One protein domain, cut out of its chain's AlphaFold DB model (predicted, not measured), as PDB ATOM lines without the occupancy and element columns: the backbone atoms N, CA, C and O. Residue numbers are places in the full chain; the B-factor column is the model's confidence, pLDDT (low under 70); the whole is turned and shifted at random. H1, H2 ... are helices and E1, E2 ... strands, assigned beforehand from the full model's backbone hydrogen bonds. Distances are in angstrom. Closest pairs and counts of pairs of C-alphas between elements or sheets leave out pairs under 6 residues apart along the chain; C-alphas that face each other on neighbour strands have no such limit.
ATOM      1  N   ASP A  82     150.317 108.510 160.292       95.00
ATOM      2  CA  ASP A  82     149.319 107.828 159.457       95.00
ATOM      3  C   ASP A  82     148.660 108.758 158.436       95.00
ATOM      4  O   ASP A  82     147.985 108.301 157.513       95.00
ATOM      5  N   LYS A  83     148.842 110.074 158.583       95.31
ATOM      6  CA  LYS A  83     148.247 111.069 157.687       95.31
ATOM      7  C   LYS A  83     148.692 110.859 156.235       95.31
ATOM      8  O   LYS A  83     147.883 110.991 155.316       95.31
ATOM      9  N   SER A  84     149.959 110.490 156.034       95.56
ATOM     10  CA  SER A  84     150.536 110.193 154.716       95.56
ATOM     11  C   SER A  84     149.838 109.019 154.030       95.56
ATOM     12  O   SER A  84     149.604 109.064 152.827       95.56
ATOM     13  N   ARG A  85     149.428 107.996 154.788       95.56
ATOM     14  CA  ARG A  85     148.709 106.841 154.245       95.56
ATOM     15  C   ARG A  85     147.382 107.257 153.622       95.56
ATOM     16  O   ARG A  85     147.116 106.877 152.487       95.56
ATOM     17  N   ILE A  86     146.567 108.036 154.335       95.62
ATOM     18  CA  ILE A  86     145.271 108.499 153.810       95.62
ATOM     19  C   ILE A  86     145.484 109.340 152.552       95.62
ATOM     20  O   ILE A  86     144.808 109.118 151.551       95.62
ATOM     21  N   LYS A  87     146.472 110.244 152.588       96.62
ATOM     22  CA  LYS A  87     146.871 111.069 151.444       96.62
ATOM     23  C   LYS A  87     147.161 110.204 150.211       96.62
ATOM     24  O   LYS A  87     146.493 110.321 149.187       96.62
ATOM     25  N   ASN A  88     148.094 109.268 150.371       96.69
ATOM     26  CA  ASN A  88     148.572 108.402 149.302       96.69
ATOM     27  C   ASN A  88     147.464 107.510 148.748       96.69
ATOM     28  O   ASN A  88     147.391 107.320 147.538       96.69
ATOM     29  N   VAL A  89     146.595 106.970 149.609       97.00
ATOM     30  CA  VAL A  89     145.475 106.128 149.171       97.00
ATOM     31  C   VAL A  89     144.485 106.944 148.342       97.00
ATOM     32  O   VAL A  89     144.142 106.519 147.243       97.00
ATOM     33  N   ILE A  90     144.076 108.129 148.811       96.19
ATOM     34  CA  ILE A  90     143.156 108.994 148.056       96.19
ATOM     35  C   ILE A  90     143.763 109.358 146.699       96.19
ATOM     36  O   ILE A  90     143.106 109.201 145.672       96.19
ATOM     37  N   ASP A  91     145.022 109.791 146.671       96.31
ATOM     38  CA  ASP A  91     145.670 110.189 145.421       96.31
ATOM     39  C   ASP A  91     145.848 109.016 144.462       96.31
ATOM     40  O   ASP A  91     145.536 109.140 143.281       96.31
ATOM     41  N   THR A  92     146.239 107.848 144.971       95.88
ATOM     42  CA  THR A  92     146.329 106.618 144.175       95.88
ATOM     43  C   THR A  92     144.974 106.237 143.584       95.88
ATOM     44  O   THR A  92     144.907 105.843 142.421       95.88
ATOM     45  N   VAL A  93     143.885 106.373 144.347       94.50
ATOM     46  CA  VAL A  93     142.534 106.081 143.859       94.50
ATOM     47  C   VAL A  93     142.138 107.032 142.731       94.50
ATOM     48  O   VAL A  93     141.623 106.556 141.723       94.50
ATOM     49  N   PHE A  94     142.418 108.331 142.853       92.06
ATOM     50  CA  PHE A  94     142.162 109.304 141.784       92.06
ATOM     51  C   PHE A  94     143.060 109.123 140.553       92.06
ATOM     52  O   PHE A  94     142.643 109.482 139.458       92.06
ATOM     53  N   LEU A  95     144.284 108.614 140.720       90.31
ATOM     54  CA  LEU A  95     145.210 108.362 139.610       90.31
ATOM     55  C   LEU A  95     144.860 107.084 138.842       90.31
ATOM     56  O   LEU A  95     144.923 107.065 137.618       90.31
ATOM     57  N   LYS A  96     144.517 106.006 139.556       88.38
ATOM     58  CA  LYS A  96     144.225 104.695 138.954       88.38
ATOM     59  C   LYS A  96     142.810 104.591 138.408       88.38
ATOM     60  O   LYS A  96     142.571 103.821 137.484       88.38
ATOM     61  N   ASN A  97     141.871 105.303 139.020       83.44
ATOM     62  CA  ASN A  97     140.461 105.206 138.687       83.44
ATOM     63  C   ASN A  97     139.967 106.546 138.176       83.44
ATOM     64  O   ASN A  97     140.349 107.609 138.660       83.44
ATOM     65  N   ASN A  98     139.022 106.485 137.255       83.75
ATOM     66  CA  ASN A  98     138.393 107.673 136.724       83.75
ATOM     67  C   ASN A  98     137.264 108.142 137.653       83.75
ATOM     68  O   ASN A  98     136.083 107.914 137.414       83.75
ATOM     69  N   ILE A  99     137.639 108.732 138.784       86.75
ATOM     70  CA  ILE A  99     136.678 109.202 139.782       86.75
ATOM     71  C   ILE A  99     136.063 110.516 139.305       86.75
ATOM     72  O   ILE A  99     136.746 111.541 139.258       86.75
ATOM     73  N   ILE A 100     134.768 110.481 138.996       85.38
ATOM     74  CA  ILE A 100     133.984 111.647 138.573       85.38
ATOM     75  C   ILE A 100     132.919 112.042 139.599       85.38
ATOM     76  O   ILE A 100     132.372 113.135 139.506       85.38
ATOM     77  N   ILE A 101     132.614 111.183 140.576       85.94
ATOM     78  CA  ILE A 101     131.672 111.471 141.666       85.94
ATOM     79  C   ILE A 101     132.186 110.928 143.006       85.94
ATOM     80  O   ILE A 101     132.893 109.921 143.067       85.94
ATOM     81  N   LEU A 102     131.780 111.561 144.112       88.50
ATOM     82  CA  LEU A 102     132.201 111.155 145.460       88.50
ATOM     83  C   LEU A 102     131.820 109.713 145.851       88.50
ATOM     84  O   LEU A 102     132.657 109.052 146.460       88.50
ATOM     85  N   PRO A 103     130.631 109.176 145.516       89.44
ATOM     86  CA  PRO A 103     130.302 107.785 145.832       89.44
ATOM     87  C   PRO A 103     131.289 106.766 145.244       89.44
ATOM     88  O   PRO A 103     131.625 105.788 145.907       89.44
ATOM     89  N   GLN A 104     131.830 107.020 144.044       89.94
ATOM     90  CA  GLN A 104     132.875 106.166 143.467       89.94
ATOM     91  C   GLN A 104     134.141 106.191 144.321       89.94
ATOM     92  O   GLN A 104     134.709 105.138 144.607       89.94
ATOM     93  N   LEU A 105     134.567 107.386 144.750       92.56
ATOM     94  CA  LEU A 105     135.715 107.536 145.639       92.56
ATOM     95  C   LEU A 105     135.503 106.726 146.919       92.56
ATOM     96  O   LEU A 105     136.372 105.952 147.298       92.56
ATOM     97  N   ILE A 106     134.337 106.868 147.550       93.19
ATOM     98  CA  ILE A 106     134.005 106.189 148.808       93.19
ATOM     99  C   ILE A 106     134.062 104.672 148.637       93.19
ATOM    100  O   ILE A 106     134.716 104.004 149.433       93.19
ATOM    101  N   LYS A 107     133.477 104.133 147.561       92.12
ATOM    102  CA  LYS A 107     133.519 102.693 147.269       92.12
ATOM    103  C   LYS A 107     134.948 102.177 147.084       92.12
ATOM    104  O   LYS A 107     135.275 101.094 147.560       92.12
ATOM    105  N   GLN A 108     135.815 102.938 146.416       94.25
ATOM    106  CA  GLN A 108     137.217 102.543 146.238       94.25
ATOM    107  C   GLN A 108     138.030 102.676 147.535       94.25
ATOM    108  O   GLN A 108     138.834 101.802 147.845       94.25
ATOM    109  N   LEU A 109     137.785 103.716 148.338       95.88
ATOM    110  CA  LEU A 109     138.411 103.873 149.655       95.88
ATOM    111  C   LEU A 109     138.010 102.748 150.617       95.88
ATOM    112  O   LEU A 109     138.861 102.239 151.349       95.88
ATOM    113  N   GLN A 110     136.758 102.297 150.558       94.94
ATOM    114  CA  GLN A 110     136.268 101.188 151.370       94.94
ATOM    115  C   GLN A 110     137.031  99.887 151.074       94.94
ATOM    116  O   GLN A 110     137.427  99.185 152.004       94.94
ATOM    117  N   LYS A 111     137.345  99.603 149.799       95.06
ATOM    118  CA  LYS A 111     138.200  98.458 149.411       95.06
ATOM    119  C   LYS A 111     139.613  98.553 149.993       95.06
ATOM    120  O   LYS A 111     140.218  97.540 150.333       95.06
ATOM    121  N   GLU A 112     140.124  99.768 150.164       96.19
ATOM    122  CA  GLU A 112     141.422 100.034 150.796       96.19
ATOM    123  C   GLU A 112     141.377 100.009 152.335       96.19
ATOM    124  O   GLU A 112     142.414 100.165 152.998       96.19
ATOM    125  N   GLY A 113     140.196  99.759 152.912       96.00
ATOM    126  CA  GLY A 113     139.945  99.711 154.349       96.00
ATOM    127  C   GLY A 113     139.753 101.088 154.985       96.00
ATOM    128  O   GLY A 113     140.047 101.242 156.172       96.00
ATOM    129  N   ILE A 114     139.319 102.085 154.206       97.06
ATOM    130  CA  ILE A 114     139.041 103.445 154.672       97.06
ATOM    131  C   ILE A 114     137.556 103.758 154.480       97.06
ATOM    132  O   ILE A 114     137.104 104.005 153.362       97.06
ATOM    133  N   ASP A 115     136.820 103.830 155.583       96.19
ATOM    134  CA  ASP A 115     135.440 104.306 155.570       96.19
ATOM    135  C   ASP A 115     135.398 105.832 155.517       96.19
ATOM    136  O   ASP A 115     136.238 106.535 156.086       96.19
ATOM    137  N   THR A 116     134.392 106.365 154.828       94.50
ATOM    138  CA  THR A 116     134.209 107.809 154.670       94.50
ATOM    139  C   THR A 116     132.853 108.224 155.212       94.50
ATOM    140  O   THR A 116     131.814 107.759 154.754       94.50
ATOM    141  N   VAL A 117     132.863 109.149 156.168       92.06
ATOM    142  CA  VAL A 117     131.657 109.737 156.749       92.06
ATOM    143  C   VAL A 117     131.500 111.154 156.229       92.06
ATOM    144  O   VAL A 117     132.334 112.026 156.486       92.06
ATOM    145  N   LEU A 118     130.413 111.388 155.505       90.31
ATOM    146  CA  LEU A 118     130.064 112.702 154.989       90.31
ATOM    147  C   LEU A 118     129.166 113.455 155.965       90.31
ATOM    148  O   LEU A 118     128.361 112.868 156.687       90.31
ATOM    149  N   ARG A 119     129.299 114.779 155.965       87.75
ATOM    150  CA  ARG A 119     128.373 115.686 156.639       87.75
ATOM    151  C   ARG A 119     127.705 116.562 155.601       87.75
ATOM    152  O   ARG A 119     128.390 117.208 154.806       87.75
ATOM    153  N   GLN A 120     126.382 116.555 155.634       85.12
ATOM    154  CA  GLN A 120     125.520 117.248 154.693       85.12
ATOM    155  C   GLN A 120     124.581 118.164 155.468       85.12
ATOM    156  O   GLN A 120     124.243 117.869 156.617       85.12
ATOM    157  N   ASN A 121     124.216 119.296 154.874       84.06
ATOM    158  CA  ASN A 121     123.111 120.104 155.382       84.06
ATOM    159  C   ASN A 121     121.764 119.538 154.891       84.06
ATOM    160  O   ASN A 121     121.731 118.585 154.117       84.06
ATOM    161  N   GLU A 122     120.656 120.147 155.311       78.62
ATOM    162  CA  GLU A 122     119.295 119.746 154.904       78.62
ATOM    163  C   GLU A 122     119.055 119.855 153.388       78.62
ATOM    164  O   GLU A 122     118.167 119.212 152.843       78.62
ATOM    165  N   VAL A 123     119.876 120.644 152.690       75.81
ATOM    166  CA  VAL A 123     119.840 120.820 151.231       75.81
ATOM    167  C   VAL A 123     120.783 119.824 150.526       75.81
ATOM    168  O   VAL A 123     121.051 119.953 149.334       75.81
ATOM    169  N   GLY A 124     121.334 118.835 151.234       75.12
ATOM    170  CA  GLY A 124     122.221 117.810 150.667       75.12
ATOM    171  C   GLY A 124     123.630 118.301 150.303       75.12
ATOM    172  O   GLY A 124     124.435 117.546 149.757       75.12
ATOM    173  N   LEU A 125     123.981 119.553 150.619       81.00
ATOM    174  CA  LEU A 125     125.312 120.098 150.367       81.00
ATOM    175  C   LEU A 125     126.313 119.489 151.349       81.00
ATOM    176  O   LEU A 125     126.237 119.693 152.564       81.00
ATOM    177  N   ILE A 126     127.281 118.757 150.800       87.81
ATOM    178  CA  ILE A 126     128.366 118.143 151.562       87.81
ATOM    179  C   ILE A 126     129.349 119.235 151.982       87.81
ATOM    180  O   ILE A 126     130.096 119.769 151.166       87.81
ATOM    181  N   TYR A 127     129.380 119.549 153.272       87.56
ATOM    182  CA  TYR A 127     130.285 120.560 153.824       87.56
ATOM    183  C   TYR A 127     131.469 119.943 154.577       87.56
ATOM    184  O   TYR A 127     132.470 120.615 154.827       87.56
ATOM    185  N   GLY A 128     131.383 118.660 154.942       90.69
ATOM    186  CA  GLY A 128     132.420 117.962 155.694       90.69
ATOM    187  C   GLY A 128     132.616 116.526 155.235       90.69
ATOM    188  O   GLY A 128     131.674 115.852 154.827       90.69
ATOM    189  N   VAL A 129     133.854 116.051 155.343       95.06
ATOM    190  CA  VAL A 129     134.246 114.667 155.061       95.06
ATOM    191  C   VAL A 129     135.191 114.201 156.158       95.06
ATOM    192  O   VAL A 129     136.059 114.949 156.597       95.06
ATOM    193  N   THR A 130     134.999 112.992 156.664       97.00
ATOM    194  CA  THR A 130     135.872 112.383 157.670       97.00
ATOM    195  C   THR A 130     136.252 110.986 157.216       97.00
ATOM    196  O   THR A 130     135.382 110.198 156.864       97.00
ATOM    197  N   PHE A 131     137.545 110.689 157.241       97.38
ATOM    198  CA  PHE A 131     138.108 109.402 156.863       97.38
ATOM    199  C   PHE A 131     138.410 108.581 158.111       97.38
ATOM    200  O   PHE A 131     139.033 109.085 159.048       97.38
ATOM    201  N   VAL A 132     137.980 107.325 158.114       97.12
ATOM    202  CA  VAL A 132     138.207 106.341 159.173       97.12
ATOM    203  C   VAL A 132     139.038 105.210 158.579       97.12
ATOM    204  O   VAL A 132     138.518 104.339 157.894       97.12
ATOM    205  N   ASP A 133     140.346 105.214 158.828       96.94
ATOM    206  CA  ASP A 133     141.232 104.148 158.358       96.94
ATOM    207  C   ASP A 133     141.228 102.983 159.350       96.94
ATOM    208  O   ASP A 133     141.701 103.091 160.486       96.94
ATOM    209  N   HIS A 134     140.719 101.834 158.917       95.62
ATOM    210  CA  HIS A 134     140.647 100.642 159.749       95.62
ATOM    211  C   HIS A 134     141.985  99.914 159.883       95.62
ATOM    212  O   HIS A 134     142.108  99.114 160.814       95.62
ATOM    213  N   LYS A 135     142.984 100.186 159.031       94.81
ATOM    214  CA  LYS A 135     144.317  99.571 159.153       94.81
ATOM    215  C   LYS A 135     145.127 100.254 160.251       94.81
ATOM    216  O   LYS A 135     145.569  99.600 161.188       94.81
ATOM    217  N   THR A 136     145.250 101.580 160.189       94.81
ATOM    218  CA  THR A 136     146.000 102.362 161.195       94.81
ATOM    219  C   THR A 136     145.169 102.741 162.419       94.81
ATOM    220  O   THR A 136     145.720 103.211 163.418       94.81
ATOM    221  N   LYS A 137     143.844 102.540 162.354       95.88
ATOM    222  CA  LYS A 137     142.853 103.008 163.335       95.88
ATOM    223  C   LYS A 137     142.858 104.530 163.499       95.88
ATOM    224  O   LYS A 137     142.451 105.028 164.546       95.88
ATOM    225  N   SER A 138     143.304 105.281 162.497       96.38
ATOM    226  CA  SER A 138     143.327 106.744 162.542       96.38
ATOM    227  C   SER A 138     142.096 107.358 161.901       96.38
ATOM    228  O   SER A 138     141.555 106.842 160.925       96.38
ATOM    229  N   VAL A 139     141.646 108.466 162.484       97.38
ATOM    230  CA  VAL A 139     140.487 109.220 162.012       97.38
ATOM    231  C   VAL A 139     140.934 110.631 161.705       97.38
ATOM    232  O   VAL A 139     141.602 111.255 162.532       97.38
ATOM    233  N   PHE A 140     140.559 111.129 160.533       97.12
ATOM    234  CA  PHE A 140     140.912 112.471 160.101       97.12
ATOM    235  C   PHE A 140     139.740 113.160 159.425       97.12
ATOM    236  O   PHE A 140     139.159 112.639 158.473       97.12
ATOM    237  N   ASN A 141     139.441 114.379 159.858       95.88
ATOM    238  CA  ASN A 141     138.691 115.304 159.020       95.88
ATOM    239  C   ASN A 141     139.487 115.605 157.736       95.88
ATOM    240  O   ASN A 141     140.699 115.816 157.788       95.88
ATOM    241  N   GLY A 142     138.815 115.661 156.587       94.44
ATOM    242  CA  GLY A 142     139.460 115.916 155.301       94.44
ATOM    243  C   GLY A 142     140.245 117.223 155.284       94.44
ATOM    244  O   GLY A 142     141.376 117.252 154.806       94.44
ATOM    245  N   SER A 143     139.717 118.280 155.910       93.94
ATOM    246  CA  SER A 143     140.440 119.552 156.046       93.94
ATOM    247  C   SER A 143     141.719 119.440 156.886       93.94
ATOM    248  O   SER A 143     142.677 120.161 156.620       93.94
ATOM    249  N   SER A 144     141.768 118.524 157.859       93.44
ATOM    250  CA  SER A 144     142.964 118.243 158.665       93.44
ATOM    251  C   SER A 144     144.013 117.442 157.890       93.44
ATOM    252  O   SER A 144     145.205 117.550 158.188       93.44
ATOM    253  N   VAL A 145     143.607 116.663 156.879       94.75
ATOM    254  CA  VAL A 145     144.543 116.024 155.940       94.75
ATOM    255  C   VAL A 145     145.141 117.085 155.011       94.75
ATOM    256  O   VAL A 145     146.361 117.188 154.896       94.75
ATOM    257  N   GLY A 146     144.298 117.935 154.424       94.62
ATOM    258  CA  GLY A 146     144.709 119.079 153.611       94.62
ATOM    259  C   GLY A 146     143.534 119.699 152.858       94.62
ATOM    260  O   GLY A 146     142.470 119.094 152.731       94.62
ATOM    261  N   LYS A 147     143.713 120.913 152.323       94.50
ATOM    262  CA  LYS A 147     142.645 121.651 151.618       94.50
ATOM    263  C   LYS A 147     142.065 120.855 150.440       94.50
ATOM    264  O   LYS A 147     140.853 120.851 150.241       94.50
ATOM    265  N   GLU A 148     142.916 120.138 149.717       94.69
ATOM    266  CA  GLU A 148     142.559 119.269 148.587       94.69
ATOM    267  C   GLU A 148     141.781 117.998 148.979       94.69
ATOM    268  O   GLU A 148     141.063 117.446 148.150       94.69
ATOM    269  N   TYR A 149     141.844 117.585 150.249       95.94
ATOM    270  CA  TYR A 149     141.100 116.442 150.803       95.94
ATOM    271  C   TYR A 149     139.842 116.862 151.570       95.94
ATOM    272  O   TYR A 149     139.122 116.018 152.101       95.94
ATOM    273  N   SER A 150     139.567 118.166 151.657       94.50
ATOM    274  CA  SER A 150     138.298 118.673 152.181       94.50
ATOM    275  C   SER A 150     137.132 118.273 151.271       94.50
ATOM    276  O   SER A 150     137.336 117.964 150.099       94.50
ATOM    277  N   ALA A 151     135.896 118.344 151.778       91.44
ATOM    278  CA  ALA A 151     134.703 118.055 150.978       91.44
ATOM    279  C   ALA A 151     134.693 118.847 149.655       91.44
ATOM    280  O   ALA A 151     134.589 118.258 148.582       91.44
ATOM    281  N   LYS A 152     134.934 120.162 149.736       91.88
ATOM    282  CA  LYS A 152     135.039 121.046 148.568       91.88
ATOM    283  C   LYS A 152     136.210 120.674 147.650       91.88
ATOM    284  O   LYS A 152     136.067 120.730 146.434       91.88
ATOM    285  N   GLY A 153     137.358 120.300 148.217       93.31
ATOM    286  CA  GLY A 153     138.535 119.882 147.448       93.31
ATOM    287  C   GLY A 153     138.276 118.621 146.623       93.31
ATOM    288  O   GLY A 153     138.548 118.597 145.425       93.31
ATOM    289  N   LEU A 154     137.665 117.607 147.237       94.12
ATOM    290  CA  LEU A 154     137.320 116.353 146.567       94.12
ATOM    291  C   LEU A 154     136.241 116.550 145.498       94.12
ATOM    292  O   LEU A 154     136.367 115.991 144.411       94.12
ATOM    293  N   GLN A 155     135.214 117.364 145.776       90.88
ATOM    294  CA  GLN A 155     134.210 117.741 144.773       90.88
ATOM    295  C   GLN A 155     134.857 118.459 143.585       90.88
ATOM    296  O   GLN A 155     134.590 118.107 142.444       90.88
ATOM    297  N   GLY A 156     135.775 119.396 143.841       90.12
ATOM    298  CA  GLY A 156     136.527 120.074 142.785       90.12
ATOM    299  C   GLY A 156     137.340 119.109 141.914       90.12
ATOM    300  O   GLY A 156     137.322 119.234 140.695       90.12
ATOM    301  N   ARG A 157     137.995 118.105 142.516       91.56
ATOM    302  CA  ARG A 157     138.716 117.051 141.771       91.56
ATOM    303  C   ARG A 157     137.776 116.204 140.912       91.56
ATOM    304  O   ARG A 157     138.120 115.885 139.780       91.56
ATOM    305  N   CYS A 158     136.604 115.858 141.444       88.50
ATOM    306  CA  CYS A 158     135.577 115.129 140.702       88.50
ATOM    307  C   CYS A 158     135.099 115.938 139.485       88.50
ATOM    308  O   CYS A 158     135.095 115.408 138.379       88.50
ATOM    309  N   ASN A 159     134.788 117.224 139.671       86.25
ATOM    310  CA  ASN A 159     134.336 118.112 138.597       86.25
ATOM    311  C   ASN A 159     135.421 118.316 137.529       86.25
ATOM    312  O   ASN A 159     135.146 118.175 136.346       86.25
ATOM    313  N   ALA A 160     136.678 118.524 137.927       86.12
ATOM    314  CA  ALA A 160     137.783 118.643 136.973       86.12
ATOM    315  C   ALA A 160     137.967 117.372 136.117       86.12
ATOM    316  O   ALA A 160     138.331 117.456 134.946       86.12
ATOM    317  N   ASN A 161     137.708 116.189 136.683       83.06
ATOM    318  CA  ASN A 161     137.711 114.937 135.926       83.06
ATOM    319  C   ASN A 161     136.479 114.787 135.016       83.06
ATOM    320  O   ASN A 161     136.578 114.123 133.987       83.06
ATOM    321  N   GLN A 162     135.338 115.390 135.363       76.56
ATOM    322  CA  GLN A 162     134.180 115.477 134.465       76.56
ATOM    323  C   GLN A 162     134.497 116.374 133.262       76.56
ATOM    324  O   GLN A 162     134.279 115.962 132.128       76.56
ATOM    325  N   ASP A 163     135.090 117.548 133.493       75.19
ATOM    326  CA  ASP A 163     135.415 118.505 132.428       75.19
ATOM    327  C   ASP A 163     136.421 117.930 131.421       75.19
ATOM    328  O   ASP A 163     136.241 118.081 130.214       75.19
ATOM    329  N   LYS A 164     137.434 117.190 131.899       71.31
ATOM    330  CA  LYS A 164     138.405 116.493 131.035       71.31
ATOM    331  C   LYS A 164     137.754 115.464 130.108       71.31
ATOM    332  O   LYS A 164     138.170 115.342 128.964       71.31
ATOM    333  N   LYS A 165     136.715 114.758 130.567       61.56
ATOM    334  CA  LYS A 165     135.983 113.801 129.720       61.56
ATOM    335  C   LYS A 165     135.209 114.472 128.599       61.56
ATOM    336  O   LYS A 165     135.117 113.904 127.526       61.56
ATOM    337  N   THR A 166     134.654 115.652 128.852       56.91
ATOM    338  CA  THR A 166     133.895 116.395 127.838       56.91
ATOM    339  C   THR A 166     134.800 116.947 126.726       56.91
ATOM    340  O   THR A 166     134.301 117.345 125.683       56.91
ATOM    341  N   ALA A 167     136.120 116.995 126.948       53.97
ATOM    342  CA  ALA A 167     137.109 117.489 125.988       53.97
ATOM    343  C   ALA A 167     137.890 116.373 125.260       53.97
ATOM    344  O   ALA A 167     138.416 116.612 124.175       53.97
ATOM    345  N   GLU A 168     137.977 115.170 125.836       51.62
ATOM    346  CA  GLU A 168     138.706 114.019 125.287       51.62
ATOM    347  C   GLU A 168     137.729 112.852 125.051       51.62
ATOM    348  O   GLU A 168     137.591 111.955 125.883       51.62
ATOM    349  N   ASP A 169     137.050 112.863 123.901       48.72
ATOM    350  CA  ASP A 169     136.012 111.892 123.500       48.72
ATOM    351  C   ASP A 169     136.503 110.450 123.254       48.72
ATOM    352  O   ASP A 169     135.744 109.584 122.825       48.72
ATOM    353  N   GLU A 170     137.753 110.111 123.563       48.78
ATOM    354  CA  GLU A 170     138.255 108.757 123.346       48.78
ATOM    355  C   GLU A 170     139.063 108.245 124.547       48.78
ATOM    356  O   GLU A 170     140.153 108.730 124.837       48.78
ATOM    357  N   LYS A 171     138.553 107.158 125.161       42.91
ATOM    358  CA  LYS A 171     139.285 106.068 125.865       42.91
ATOM    359  C   LYS A 171     139.106 105.846 127.368       42.91
ATOM    360  O   LYS A 171     139.821 105.004 127.907       42.91
ATOM    361  N   VAL A 172     138.121 106.420 128.059       45.19
ATOM    362  CA  VAL A 172     137.812 105.912 129.416       45.19
ATOM    363  C   VAL A 172     136.335 105.621 129.609       45.19
ATOM    364  O   VAL A 172     135.602 106.348 130.283       45.19
ATOM    365  N   ALA A 173     135.926 104.485 129.042       49.09
ATOM    366  CA  ALA A 173     134.696 103.799 129.394       49.09
ATOM    367  C   ALA A 173     134.780 103.333 130.857       49.09
ATOM    368  O   ALA A 173     135.123 102.193 131.151       49.09
ATOM    369  N   ILE A 174     134.449 104.220 131.798       55.38
ATOM    370  CA  ILE A 174     133.762 103.727 132.991       55.38
ATOM    371  C   ILE A 174     132.462 103.155 132.456       55.38
ATOM    372  O   ILE A 174     131.723 103.868 131.768       55.38
ATOM    373  N   SER A 175     132.205 101.882 132.722       63.84
ATOM    374  CA  SER A 175     130.948 101.285 132.309       63.84
ATOM    375  C   SER A 175     129.823 102.111 132.948       63.84
ATOM    376  O   SER A 175     129.801 102.328 134.162       63.84
ATOM    377  N   ARG A 176     128.892 102.637 132.136       66.44
ATOM    378  CA  ARG A 176     127.687 103.316 132.649       66.44
ATOM    379  C   ARG A 176     126.997 102.455 133.718       66.44
ATOM    380  O   ARG A 176     126.420 103.007 134.648       66.44
ATOM    381  N   GLN A 177     127.105 101.127 133.613       69.00
ATOM    382  CA  GLN A 177     126.570 100.185 134.595       69.00
ATOM    383  C   GLN A 177     127.249 100.341 135.962       69.00
ATOM    384  O   GLN A 177     126.538 100.465 136.948       69.00
ATOM    385  N   GLU A 178     128.579 100.473 136.038       73.25
ATOM    386  CA  GLU A 178     129.277 100.705 137.317       73.25
ATOM    387  C   GLU A 178     128.815 102.000 138.000       73.25
ATOM    388  O   GLU A 178     128.660 102.050 139.220       73.25
ATOM    389  N   LEU A 179     128.573 103.062 137.223       75.00
ATOM    390  CA  LEU A 179     128.039 104.320 137.753       75.00
ATOM    391  C   LEU A 179     126.616 104.153 138.282       75.00
ATOM    392  O   LEU A 179     126.313 104.638 139.371       75.00
ATOM    393  N   ILE A 180     125.758 103.466 137.528       75.62
ATOM    394  CA  ILE A 180     124.372 103.199 137.922       75.62
ATOM    395  C   ILE A 180     124.337 102.355 139.199       75.62
ATOM    396  O   ILE A 180     123.623 102.711 140.131       75.62
ATOM    397  N   GLU A 181     125.141 101.297 139.281       79.75
ATOM    398  CA  GLU A 181     125.231 100.428 140.458       79.75
ATOM    399  C   GLU A 181     125.687 101.199 141.698       79.75
ATOM    400  O   GLU A 181     125.079 101.093 142.761       79.75
ATOM    401  N   VAL A 182     126.731 102.024 141.562       78.81
ATOM    402  CA  VAL A 182     127.204 102.879 142.656       78.81
ATOM    403  C   VAL A 182     126.108 103.850 143.091       78.81
ATOM    404  O   VAL A 182     125.892 104.049 144.281       78.81
ATOM    405  N   LEU A 183     125.387 104.460 142.157       74.69
ATOM    406  CA  LEU A 183     124.333 105.408 142.507       74.69
ATOM    407  C   LEU A 183     123.131 104.734 143.158       74.69
ATOM    408  O   LEU A 183     122.571 105.301 144.088       74.69
ATOM    409  N   GLN A 184     122.757 103.533 142.718       76.44
ATOM    410  CA  GLN A 184     121.704 102.743 143.351       76.44
ATOM    411  C   GLN A 184     122.081 102.364 144.786       76.44
ATOM    412  O   GLN A 184     121.284 102.576 145.694       76.44
ATOM    413  N   GLU A 185     123.312 101.897 145.006       77.50
ATOM    414  CA  GLU A 185     123.832 101.527 146.329       77.50
ATOM    415  C   GLU A 185     123.842 102.712 147.311       77.50
ATOM    416  O   GLU A 185     123.615 102.556 148.512       77.50
ATOM    417  N   TYR A 186     124.096 103.918 146.801       74.75
ATOM    418  CA  TYR A 186     124.225 105.126 147.608       74.75
ATOM    419  C   TYR A 186     122.999 106.049 147.567       74.75
ATOM    420  O   TYR A 186     123.015 107.084 148.232       74.75
ATOM    421  N   LYS A 187     121.923 105.669 146.865       68.75
ATOM    422  CA  LYS A 187     120.696 106.466 146.709       68.75
ATOM    423  C   LYS A 187     120.058 106.827 148.050       68.75
ATOM    424  O   LYS A 187     119.687 107.974 148.257       68.75
ATOM    425  N   ASP A 188     119.984 105.865 148.967       64.38
ATOM    426  CA  ASP A 188     119.350 106.069 150.276       64.38
ATOM    427  C   ASP A 188     120.300 106.724 151.293       64.38
ATOM    428  O   ASP A 188     119.861 107.370 152.243       64.38
ATOM    429  N   LYS A 189     121.618 106.599 151.079       63.97
ATOM    430  CA  LYS A 189     122.661 107.195 151.936       63.97
ATOM    431  C   LYS A 189     122.961 108.655 151.597       63.97
ATOM    432  O   LYS A 189     123.602 109.346 152.388       63.97
ATOM    433  N   PHE A 190     122.539 109.122 150.427       60.47
ATOM    434  CA  PHE A 190     122.782 110.473 149.949       60.47
ATOM    435  C   PHE A 190     121.467 111.134 149.540       60.47
ATOM    436  O   PHE A 190     120.838 110.723 148.570       60.47
ATOM    437  N   GLN A 191     121.110 112.245 150.190       53.59
ATOM    438  CA  GLN A 191     120.133 113.180 149.626       53.59
ATOM    439  C   GLN A 191     120.808 113.935 148.472       53.59
ATOM    440  O   GLN A 191     121.309 115.048 148.620       53.59
ATOM    441  N   PHE A 192     120.930 113.273 147.320       52.19
ATOM    442  CA  PHE A 192     121.552 113.842 146.129       52.19
ATOM    443  C   PHE A 192     120.623 114.895 145.509       52.19
ATOM    444  O   PHE A 192     119.910 114.627 144.550       52.19
ATOM    445  N   ASN A 193     120.681 116.137 145.983       50.66
ATOM    446  CA  ASN A 193     120.044 117.258 145.274       50.66
ATOM    447  C   ASN A 193     120.756 117.593 143.943       50.66
ATOM    448  O   ASN A 193     120.244 118.353 143.129       50.66
ATOM    449  N   GLU A 194     121.922 116.987 143.693       52.56
ATOM    450  CA  GLU A 194     122.668 117.054 142.428       52.56
ATOM    451  C   GLU A 194     122.267 115.940 141.428       52.56
ATOM    452  O   GLU A 194     122.764 115.933 140.303       52.56
ATOM    453  N   LEU A 195     121.349 115.021 141.790       55.62
ATOM    454  CA  LEU A 195     120.822 113.981 140.884       55.62
ATOM    455  C   LEU A 195     120.273 114.541 139.559       55.62
ATOM    456  O   LEU A 195     120.587 113.952 138.531       55.62
ATOM    457  N   PRO A 196     119.512 115.655 139.522       54.91
ATOM    458  CA  PRO A 196     118.967 116.179 138.267       54.91
ATOM    459  C   PRO A 196     120.057 116.648 137.299       54.91
ATOM    460  O   PRO A 196     120.061 116.254 136.140       54.91
ATOM    461  N   LYS A 197     121.056 117.398 137.793       56.56
ATOM    462  CA  LYS A 197     122.209 117.836 136.983       56.56
ATOM    463  C   LYS A 197     123.020 116.650 136.459       56.56
ATOM    464  O   LYS A 197     123.613 116.722 135.387       56.56
ATOM    465  N   PHE A 198     123.059 115.567 137.231       56.81
ATOM    466  CA  PHE A 198     123.762 114.344 136.874       56.81
ATOM    467  C   PHE A 198     122.980 113.479 135.874       56.81
ATOM    468  O   PHE A 198     123.583 112.928 134.959       56.81
ATOM    469  N   ILE A 199     121.649 113.396 135.996       59.31
ATOM    470  CA  ILE A 199     120.773 112.801 134.975       59.31
ATOM    471  C   ILE A 199     120.920 113.578 133.669       59.31
ATOM    472  O   ILE A 199     121.108 112.951 132.635       59.31
ATOM    473  N   ASP A 200     120.948 114.911 133.713       53.25
ATOM    474  CA  ASP A 200     121.209 115.732 132.528       53.25
ATOM    475  C   ASP A 200     122.592 115.450 131.926       53.25
ATOM    476  O   ASP A 200     122.725 115.369 130.710       53.25
ATOM    477  N   LEU A 201     123.634 115.259 132.746       52.66
ATOM    478  CA  LEU A 201     124.968 114.880 132.265       52.66
ATOM    479  C   LEU A 201     124.974 113.484 131.615       52.66
ATOM    480  O   LEU A 201     125.601 113.293 130.575       52.66
ATOM    481  N   LEU A 202     124.250 112.519 132.190       54.59
ATOM    482  CA  LEU A 202     124.074 111.185 131.609       54.59
ATOM    483  C   LEU A 202     123.257 111.231 130.305       54.59
ATOM    484  O   LEU A 202     123.637 110.575 129.337       54.59
ATOM    485  N   MET A 203     122.188 112.031 130.258       52.97
ATOM    486  CA  MET A 203     121.295 112.181 129.103       52.97
ATOM    487  C   MET A 203     121.901 113.011 127.968       52.97
ATOM    488  O   MET A 203     121.592 112.764 126.807       52.97
ATOM    489  N   LYS A 204     122.810 113.953 128.254       54.22
ATOM    490  CA  LYS A 204     123.513 114.723 127.212       54.22
ATOM    491  C   LYS A 204     124.287 113.830 126.245       54.22
ATOM    492  O   LYS A 204     124.278 114.099 125.054       54.22
ATOM    493  N   SER A 205     124.848 112.720 126.725       48.25
ATOM    494  CA  SER A 205     125.528 111.743 125.858       48.25
ATOM    495  C   SER A 205     124.589 110.848 125.029       48.25
ATOM    496  O   SER A 205     125.068 110.028 124.253       48.25
ATOM    497  N   GLU A 206     123.262 110.982 125.159       40.78
ATOM    498  CA  GLU A 206     122.294 110.325 124.261       40.78
ATOM    499  C   GLU A 206     121.864 111.212 123.083       40.78
ATOM    500  O   GLU A 206     121.379 110.687 122.082       40.78
TER     501      GLU A 206
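AT A GLANCE: This is residues 82 to 206 of the 226 residues of an uncharacterized protein of Flavobacterium rakeshii (UniProt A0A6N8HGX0). A small sheet of three strands, E1, E2 and E3, makes a wall at one end of the domain, with H1 and H2 packed on one face and the other face bare. H2 is in the middle; H4 runs from the sheet toward the far end, H5 packs on H2, and H6 touches no helix. The printed part has 125 residues, with six named helices and three named strands in the order H1 H2 E1 E2 E3 H3 H4 H5 H6; the sheet's order is E1 E2 E3, antiparallel, and the class is mixed. The whole is compact, with a radius of gyration of the C-alphas of 14.6 A and spans of 44 by 34 by 24 A.

HOW THE PARTS SIT: Start at H1, residues 82 to 96; its residues 89 to 94 alone touch H2, residues 102 to 111, at a steep tilt of 64 degrees, opposite ways, with C-alphas 93 and 108 closest at 6.8 A. Next come E1, residues 114 to 120, E2, residues 126 to 133, and E3, residues 139 to 141: a meander, each strand the antiparallel neighbour of the one before. Look across the hairpin E1 and E2 for N 117 and O 130, 2.8 A apart, and across the hairpin E2 and E3 for N 131 and O 140, also 2.8 A. H1 and H2 are on the same face of this sheet, two layers, at heights over the sheet of 10.1 A and 5.1 A. H3, residues 142 to 145, is on that face too and only just touches H1, with 3 pairs of C-alphas within 8 A, Lys 83 and Val 145 closest at 6.4 A. H4, residues 151 to 167, only grazes the sheet with residues 151 to 155. H5, residues 176 to 186, touches H2, about perpendicular at 83 degrees, with C-alphas 104 and 182 closest at 6.6 A. H6, residues 195 to 204, is apart from H4 and H5. In H1, H2, H4, H5 and H6 every O i to N i+4 pair is within hydrogen-bond range; H3 is too short for such a pair.

IN THESE COORDINATES: Find C-alpha 82 at (149.319, 107.828, 159.457); from there H1 runs 21.4 A. H2 is 14.6 A long, E1 19.3 A, E2 20.2 A, E3 7.0 A and H3 5.1 A. From C-alpha 151 at (134.703, 118.055, 150.978), H4 runs 25.1 A. H5 is 15.5 A long, and H6, 14.0 A long, ends at C-alpha 204, at (123.513, 114.723, 127.212).

THE WHOLE: The printed part has no cut. The C-alphas of Lys 137 and Glu 206, the two farthest apart, are 44.8 A apart. The links from H4 to H5 and from H5 to H6 are short, the others are tight. The model's pLDDT is under 70 at residues 165 to 177 and 187 to 206.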